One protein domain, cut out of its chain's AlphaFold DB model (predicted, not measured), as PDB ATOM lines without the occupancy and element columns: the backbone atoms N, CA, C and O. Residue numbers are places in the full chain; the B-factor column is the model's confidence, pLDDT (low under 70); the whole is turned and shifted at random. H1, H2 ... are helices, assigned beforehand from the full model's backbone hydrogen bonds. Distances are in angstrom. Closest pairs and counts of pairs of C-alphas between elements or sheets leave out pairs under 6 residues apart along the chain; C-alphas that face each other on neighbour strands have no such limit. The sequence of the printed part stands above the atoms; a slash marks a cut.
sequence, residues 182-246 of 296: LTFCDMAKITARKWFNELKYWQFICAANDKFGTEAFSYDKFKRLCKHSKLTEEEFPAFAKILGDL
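What this domain is: This is residues 182 to 246 of the 296 residues of an uncharacterized protein of Eubacterium coprostanoligenes (UniProt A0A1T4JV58). Four short helices follow one another round a loose ring, H1, H2, H3, H4 and back to H1, with few contacts between them. The 65 printed residues hold four named helices and no named strand, all helix by class; the whole is compact, radius of gyration of the C-alphas 10.7 A, spanning 30 by 23 by 20 A.

How they stand to each other: Start at H1, residues 182 to 187, near H2, residues 198 to 208, with 5 pairs of C-alphas within 10 A. H2 is close to but not clearly touching H3, residues 219 to 225: C-alphas 204 and 225, their closest, are 6.5 A apart. In all four helices, H4 being residues 236 to 244, every O i to N i+4 pair is within hydrogen-bond range.

Where its parts are: Find C-alpha 182 at (193.815, 275.708, 377.004), where H1 begins; H2 runs 15.3 A, and H4 12.1 A to C-alpha 244 at (188.737, 268.596, 393.198).

The domain as a whole: The printed part has no cut and its three links are short. Mean pLDDT of the printed part is 71.8, with 28 residues under 70.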
ATOM      1  N   LEU A 182     194.874 275.336 377.940       66.25
ATOM      2  CA  LEU A 182     193.815 275.708 377.004       66.25
ATOM      3  C   LEU A 182     192.483 275.046 377.372       66.25
ATOM      4  O   LEU A 182     191.455 275.719 377.379       66.25
ATOM      5  N   THR A 183     192.518 273.775 377.779       68.00
ATOM      6  CA  THR A 183     191.349 273.036 378.275       68.00
ATOM      7  C   THR A 183     190.764 273.700 379.519       68.00
ATOM      8  O   THR A 183     189.553 273.898 379.595       68.00
ATOM      9  N   PHE A 184     191.612 274.118 380.464       78.88
ATOM     10  CA  PHE A 184     191.168 274.886 381.625       78.88
ATOM     11  C   PHE A 184     190.528 276.214 381.219       78.88
ATOM     12  O   PHE A 184     189.444 276.534 381.697       78.88
ATOM     13  N   CYS A 185     191.161 276.981 380.326       77.12
ATOM     14  CA  CYS A 185     190.623 278.265 379.874       77.12
ATOM     15  C   CYS A 185     189.253 278.121 379.215       77.12
ATOM     16  O   CYS A 185     188.387 278.965 379.437       77.12
ATOM     17  N   ASP A 186     189.044 277.063 378.435       81.19
ATOM     18  CA  ASP A 186     187.761 276.800 377.787       81.19
ATOM     19  C   ASP A 186     186.683 276.442 378.809       81.19
ATOM     20  O   ASP A 186     185.606 277.041 378.808       81.19
ATOM     21  N   MET A 187     186.998 275.550 379.752       78.50
ATOM     22  CA  MET A 187     186.077 275.158 380.822       78.50
ATOM     23  C   MET A 187     185.749 276.319 381.767       78.50
ATOM     24  O   MET A 187     184.593 276.517 382.128       78.50
ATOM     25  N   ALA A 188     186.746 277.135 382.111       84.50
ATOM     26  CA  ALA A 188     186.595 278.338 382.921       84.50
ATOM     27  C   ALA A 188     186.063 279.540 382.115       84.50
ATOM     28  O   ALA A 188     185.947 280.639 382.659       84.50
ATOM     29  N   LYS A 189     185.764 279.375 380.819       91.19
ATOM     30  CA  LYS A 189     185.291 280.428 379.903       91.19
ATOM     31  C   LYS A 189     186.152 281.704 379.934       91.19
ATOM     32  O   LYS A 189     185.630 282.823 379.962       91.19
ATOM     33  N   ILE A 190     187.474 281.552 379.960       82.12
ATOM     34  CA  ILE A 190     188.452 282.646 379.958       82.12
ATOM     35  C   ILE A 190     188.799 282.998 378.511       82.12
ATOM     36  O   ILE A 190     189.574 282.320 377.837       82.12
ATOM     37  N   THR A 191     188.235 284.103 378.028       74.31
ATOM     38  CA  THR A 191     188.447 284.563 376.646       74.31
ATOM     39  C   THR A 191     189.618 285.540 376.519       74.31
ATOM     40  O   THR A 191     190.172 285.712 375.438       74.31
ATOM     41  N   ALA A 192     190.033 286.179 377.616       75.62
ATOM     42  CA  ALA A 192     191.117 287.162 377.644       75.62
ATOM     43  C   ALA A 192     192.489 286.509 377.914       75.62
ATOM     44  O   ALA A 192     193.197 286.888 378.844       75.62
ATOM     45  N   ARG A 193     192.872 285.523 377.093       69.56
ATOM     46  CA  ARG A 193     194.076 284.683 377.288       69.56
ATOM     47  C   ARG A 193     195.405 285.452 377.285       69.56
ATOM     48  O   ARG A 193     196.380 284.988 377.857       69.56
ATOM     49  N   LYS A 194     195.439 286.658 376.702       67.88
ATOM     50  CA  LYS A 194     196.596 287.568 376.806       67.88
ATOM     51  C   LYS A 194     196.883 287.979 378.260       67.88
ATOM     52  O   LYS A 194     198.031 288.203 378.612       67.88
ATOM     53  N   TRP A 195     195.838 288.081 379.082       61.22
ATOM     54  CA  TRP A 195     195.905 288.556 380.468       61.22
ATOM     55  C   TRP A 195     195.868 287.424 381.498       61.22
ATOM     56  O   TRP A 195     196.199 287.634 382.659       61.22
ATOM     57  N   PHE A 196     195.468 286.226 381.075       64.94
ATOM     58  CA  PHE A 196     195.489 285.010 381.878       64.94
ATOM     59  C   PHE A 196     196.224 283.934 381.080       64.94
ATOM     60  O   PHE A 196     195.582 283.113 380.439       64.94
ATOM     61  N   ASN A 197     197.553 284.035 381.043       64.50
ATOM     62  CA  ASN A 197     198.456 283.145 380.309       64.50
ATOM     63  C   ASN A 197     198.815 281.887 381.132       64.50
ATOM     64  O   ASN A 197     198.310 281.702 382.239       64.50
ATOM     65  N   GLU A 198     199.695 281.026 380.613       51.22
ATOM     66  CA  GLU A 198     200.105 279.787 381.297       51.22
ATOM     67  C   GLU A 198     200.696 280.021 382.690       51.22
ATOM     68  O   GLU A 198     200.397 279.260 383.610       51.22
ATOM     69  N   LEU A 199     201.442 281.114 382.878       51.97
ATOM     70  CA  LEU A 199     201.964 281.515 384.184       51.97
ATOM     71  C   LEU A 199     200.828 281.854 385.160       51.97
ATOM     72  O   LEU A 199     200.801 281.360 386.284       51.97
ATOM     73  N   LYS A 200     199.838 282.646 384.728       60.19
ATOM     74  CA  LYS A 200     198.659 282.978 385.549       60.19
ATOM     75  C   LYS A 200     197.798 281.754 385.851       60.19
ATOM     76  O   LYS A 200     197.227 281.655 386.934       60.19
ATOM     77  N   TYR A 201     197.726 280.817 384.913       63.19
ATOM     78  CA  TYR A 201     197.069 279.537 385.128       63.19
ATOM     79  C   TYR A 201     197.792 278.682 386.171       63.19
ATOM     80  O   TYR A 201     197.147 278.141 387.065       63.19
ATOM     81  N   TRP A 202     199.121 278.604 386.111       55.72
ATOM     82  CA  TRP A 202     199.911 277.891 387.110       55.72
ATOM     83  C   TRP A 202     199.762 278.516 388.503       55.72
ATOM     84  O   TRP A 202     199.426 277.814 389.452       55.72
ATOM     85  N   GLN A 203     199.851 279.848 388.602       57.19
ATOM     86  CA  GLN A 203     199.604 280.592 389.846       57.19
ATOM     87  C   GLN A 203     198.211 280.305 390.430       57.19
ATOM     88  O   GLN A 203     198.053 280.154 391.641       57.19
ATOM     89  N   PHE A 204     197.193 280.202 389.572       70.19
ATOM     90  CA  PHE A 204     195.850 279.807 389.987       70.19
ATOM     91  C   PHE A 204     195.819 278.385 390.566       70.19
ATOM     92  O   PHE A 204     195.218 278.188 391.622       70.19
ATOM     93  N   ILE A 205     196.455 277.416 389.899       64.50
ATOM     94  CA  ILE A 205     196.497 276.017 390.341       64.50
ATOM     95  C   ILE A 205     197.169 275.905 391.716       64.50
ATOM     96  O   ILE A 205     196.579 275.306 392.613       64.50
ATOM     97  N   CYS A 206     198.316 276.554 391.928       57.28
ATOM     98  CA  CYS A 206     199.021 276.541 393.217       57.28
ATOM     99  C   CYS A 206     198.183 277.168 394.344       57.28
ATOM    100  O   CYS A 206     198.082 276.617 395.435       57.28
ATOM    101  N   ALA A 207     197.490 278.280 394.072       60.56
ATOM    102  CA  ALA A 207     196.649 278.951 395.069       60.56
ATOM    103  C   ALA A 207     195.392 278.157 395.481       60.56
ATOM    104  O   ALA A 207     194.713 278.516 396.458       60.56
ATOM    105  N   ALA A 208     195.030 277.137 394.708       61.00
ATOM    106  CA  ALA A 208     193.756 276.444 394.820       61.00
ATOM    107  C   ALA A 208     193.881 274.928 395.064       61.00
ATOM    108  O   ALA A 208     192.877 274.310 395.419       61.00
ATOM    109  N   ASN A 209     195.092 274.367 394.950       57.06
ATOM    110  CA  ASN A 209     195.394 272.932 394.975       57.06
ATOM    111  C   ASN A 209     194.752 272.174 396.156       57.06
ATOM    112  O   ASN A 209     194.093 271.162 395.938       57.06
ATOM    113  N   ASP A 210     194.799 272.725 397.372       51.75
ATOM    114  CA  ASP A 210     194.285 272.045 398.580       51.75
ATOM    115  C   ASP A 210     192.800 272.311 398.867       51.75
ATOM    116  O   ASP A 210     192.255 271.887 399.886       51.75
ATOM    117  N   LYS A 211     192.134 273.105 398.018       57.03
ATOM    118  CA  LYS A 211     190.787 273.634 398.297       57.03
ATOM    119  C   LYS A 211     189.786 273.351 397.181       57.03
ATOM    120  O   LYS A 211     188.602 273.655 397.349       57.03
ATOM    121  N   PHE A 212     190.210 272.757 396.068       56.72
ATOM    122  CA  PHE A 212     189.312 272.415 394.967       56.72
ATOM    123  C   PHE A 212     188.233 271.409 395.388       56.72
ATOM    124  O   PHE A 212     188.506 270.414 396.049       56.72
ATOM    125  N   GLY A 213     186.981 271.686 395.014       46.41
ATOM    126  CA  GLY A 213     185.829 270.857 395.386       46.41
ATOM    127  C   GLY A 213     185.401 270.970 396.856       46.41
ATOM    128  O   GLY A 213     184.480 270.267 397.264       46.41
ATOM    129  N   THR A 214     186.028 271.856 397.638       56.72
ATOM    130  CA  THR A 214     185.666 272.136 399.036       56.72
ATOM    131  C   THR A 214     184.965 273.491 399.162       56.72
ATOM    132  O   THR A 214     185.183 274.393 398.350       56.72
ATOM    133  N   GLU A 215     184.186 273.683 400.228       58.78
ATOM    134  CA  GLU A 215     183.562 274.981 400.545       58.78
ATOM    135  C   GLU A 215     184.598 276.103 400.790       58.78
ATOM    136  O   GLU A 215     184.266 277.285 400.730       58.78
ATOM    137  N   ALA A 216     185.876 275.756 401.005       62.19
ATOM    138  CA  ALA A 216     186.961 276.710 401.232       62.19
ATOM    139  C   ALA A 216     187.451 277.423 399.952       62.19
ATOM    140  O   ALA A 216     188.210 278.399 400.046       62.19
ATOM    141  N   PHE A 217     187.039 276.973 398.761       70.88
ATOM    142  CA  PHE A 217     187.328 277.646 397.492       70.88
ATOM    143  C   PHE A 217     186.051 278.220 396.866       70.88
ATOM    144  O   PHE A 217     185.416 277.600 396.019       70.88
ATOM    145  N   SER A 218     185.669 279.425 397.303       79.38
ATOM    146  CA  SER A 218     184.432 280.089 396.877       79.38
ATOM    147  C   SER A 218     184.497 280.677 395.462       79.38
ATOM    148  O   SER A 218     185.572 280.998 394.943       79.38
ATOM    149  N   TYR A 219     183.323 280.897 394.859       80.94
ATOM    150  CA  TYR A 219     183.199 281.533 393.544       80.94
ATOM    151  C   TYR A 219     183.825 282.935 393.510       80.94
ATOM    152  O   TYR A 219     184.534 283.274 392.563       80.94
ATOM    153  N   ASP A 220     183.670 283.723 394.576       81.75
ATOM    154  CA  ASP A 220     184.315 285.035 394.699       81.75
ATOM    155  C   ASP A 220     185.841 284.940 394.660       81.75
ATOM    156  O   ASP A 220     186.513 285.762 394.028       81.75
ATOM    157  N   LYS A 221     186.412 283.920 395.310       77.81
ATOM    158  CA  LYS A 221     187.856 283.679 395.284       77.81
ATOM    159  C   LYS A 221     188.311 283.286 393.879       77.81
ATOM    160  O   LYS A 221     189.294 283.839 393.385       77.81
ATOM    161  N   PHE A 222     187.555 282.424 393.201       81.81
ATOM    162  CA  PHE A 222     187.790 282.089 391.797       81.81
ATOM    163  C   PHE A 222     187.716 283.323 390.889       81.81
ATOM    164  O   PHE A 222     188.633 283.559 390.108       81.81
ATOM    165  N   LYS A 223     186.689 284.170 391.013       84.19
ATOM    166  CA  LYS A 223     186.528 285.379 390.191       84.19
ATOM    167  C   LYS A 223     187.600 286.429 390.446       84.19
ATOM    168  O   LYS A 223     187.923 287.173 389.526       84.19
ATOM    169  N   ARG A 224     188.183 286.488 391.643       78.81
ATOM    170  CA  ARG A 224     189.351 287.344 391.906       78.81
ATOM    171  C   ARG A 224     190.587 286.863 391.147       78.81
ATOM    172  O   ARG A 224     191.286 287.687 390.566       78.81
ATOM    173  N   LEU A 225     190.817 285.552 391.104       70.25
ATOM    174  CA  LEU A 225     191.984 284.951 390.449       70.25
ATOM    175  C   LEU A 225     191.819 284.849 388.921       70.25
ATOM    176  O   LEU A 225     192.754 285.092 388.165       70.25
ATOM    177  N   CYS A 226     190.603 284.578 388.453       79.06
ATOM    178  CA  CYS A 226     190.230 284.454 387.046       79.06
ATOM    179  C   CYS A 226     189.264 285.582 386.643       79.06
ATOM    180  O   CYS A 226     188.160 285.339 386.153       79.06
ATOM    181  N   LYS A 227     189.670 286.844 386.835       77.12
ATOM    182  CA  LYS A 227     188.819 288.044 386.661       77.12
ATOM    183  C   LYS A 227     188.048 288.089 385.341       77.12
ATOM    184  O   LYS A 227     186.869 288.447 385.319       77.12
ATOM    185  N   HIS A 228     188.684 287.651 384.259       80.44
ATOM    186  CA  HIS A 228     188.111 287.641 382.912       80.44
ATOM    187  C   HIS A 228     187.344 286.360 382.547       80.44
ATOM    188  O   HIS A 228     186.920 286.215 381.401       80.44
ATOM    189  N   SER A 229     187.155 285.439 383.492       86.25
ATOM    190  CA  SER A 229     186.276 284.282 383.325       86.25
ATOM    191  C   SER A 229     184.822 284.727 383.147       86.25
ATOM    192  O   SER A 229     184.335 285.590 383.882       86.25
ATOM    193  N   LYS A 230     184.118 284.118 382.188       90.00
ATOM    194  CA  LYS A 230     182.661 284.250 382.020       90.00
ATOM    195  C   LYS A 230     181.872 283.097 382.653       90.00
ATOM    196  O   LYS A 230     180.682 282.972 382.379       90.00
ATOM    197  N   LEU A 231     182.525 282.239 383.436       89.25
ATOM    198  CA  LEU A 231     181.862 281.190 384.207       89.25
ATOM    199  C   LEU A 231     180.950 281.851 385.246       89.25
ATOM    200  O   LEU A 231     181.403 282.779 385.919       89.25
ATOM    201  N   THR A 232     179.690 281.428 385.337       91.56
ATOM    202  CA  THR A 232     178.729 281.999 386.295       91.56
ATOM    203  C   THR A 232     178.827 281.325 387.664       91.56
ATOM    204  O   THR A 232     179.422 280.257 387.808       91.56
ATOM    205  N   GLU A 233     178.222 281.943 388.682       89.25
ATOM    206  CA  GLU A 233     178.191 281.394 390.044       89.25
ATOM    207  C   GLU A 233     177.452 280.051 390.112       89.25
ATOM    208  O   GLU A 233     177.875 279.145 390.818       89.25
ATOM    209  N   GLU A 234     176.399 279.892 389.311       91.56
ATOM    210  CA  GLU A 234     175.616 278.656 389.204       91.56
ATOM    211  C   GLU A 234     176.416 277.510 388.557       91.56
ATOM    212  O   GLU A 234     176.241 276.344 388.907       91.56
ATOM    213  N   GLU A 235     177.319 277.829 387.624       88.50
ATOM    214  CA  GLU A 235     178.167 276.855 386.921       88.50
ATOM    215  C   GLU A 235     179.404 276.446 387.739       88.50
ATOM    216  O   GLU A 235     179.986 275.378 387.525       88.50
ATOM    217  N   PHE A 236     179.815 277.295 388.681       87.19
ATOM    218  CA  PHE A 236     181.057 277.139 389.427       87.19
ATOM    219  C   PHE A 236     181.146 275.859 390.275       87.19
ATOM    220  O   PHE A 236     182.192 275.214 390.209       87.19
ATOM    221  N   PRO A 237     180.109 275.415 391.016       83.19
ATOM    222  CA  PRO A 237     180.198 274.195 391.818       83.19
ATOM    223  C   PRO A 237     180.540 272.946 390.993       83.19
ATOM    224  O   PRO A 237     181.353 272.125 391.416       83.19
ATOM    225  N   ALA A 238     179.969 272.813 389.790       82.44
ATOM    226  CA  ALA A 238     180.254 271.690 388.898       82.44
ATOM    227  C   ALA A 238     181.702 271.733 388.382       82.44
ATOM    228  O   ALA A 238     182.388 270.712 388.363       82.44
ATOM    229  N   PHE A 239     182.184 272.923 388.021       82.88
ATOM    230  CA  PHE A 239     183.571 273.147 387.619       82.88
ATOM    231  C   PHE A 239     184.566 272.859 388.756       82.88
ATOM    232  O   PHE A 239     185.545 272.141 388.556       82.88
ATOM    233  N   ALA A 240     184.294 273.361 389.963       75.75
ATOM    234  CA  ALA A 240     185.136 273.161 391.139       75.75
ATOM    235  C   ALA A 240     185.231 271.680 391.533       75.75
ATOM    236  O   ALA A 240     186.305 271.223 391.922       75.75
ATOM    237  N   LYS A 241     184.138 270.921 391.380       74.56
ATOM    238  CA  LYS A 241     184.128 269.472 391.603       74.56
ATOM    239  C   LYS A 241     185.062 268.728 390.642       74.56
ATOM    240  O   LYS A 241     185.841 267.901 391.097       74.56
ATOM    241  N   ILE A 242     185.049 269.066 389.348       72.75
ATOM    242  CA  ILE A 242     185.944 268.442 388.352       72.75
ATOM    243  C   ILE A 242     187.418 268.650 388.721       72.75
ATOM    244  O   ILE A 242     188.220 267.736 388.560       72.75
ATOM    245  N   LEU A 243     187.774 269.835 389.226       70.31
ATOM    246  CA  LEU A 243     189.140 270.119 389.673       70.31
ATOM    247  C   LEU A 243     189.488 269.405 390.987       70.31
ATOM    248  O   LEU A 243     190.608 268.926 391.133       70.31
ATOM    249  N   GLY A 244     188.536 269.290 391.920       64.38
ATOM    250  CA  GLY A 244     188.737 268.596 393.198       64.38
ATOM    251  C   GLY A 244     188.942 267.086 393.045       64.38
ATOM    252  O   GLY A 244     189.702 266.475 393.795       64.38
ATOM    253  N   ASP A 245     188.333 266.482 392.025       62.47
ATOM    254  CA  ASP A 245     188.434 265.045 391.754       62.47
ATOM    255  C   ASP A 245     189.815 264.613 391.181       62.47
ATOM    256  O   ASP A 245     190.041 263.423 390.958       62.47
ATOM    257  N   LEU A 246     190.777 265.532 390.985       57.03
ATOM    258  CA  LEU A 246     192.084 265.246 390.360       57.03
ATOM    259  C   LEU A 246     193.158 264.558 391.271       57.03
ATOM    260  O   LEU A 246     194.139 264.079 390.716       57.03
TER     261      LEU A 246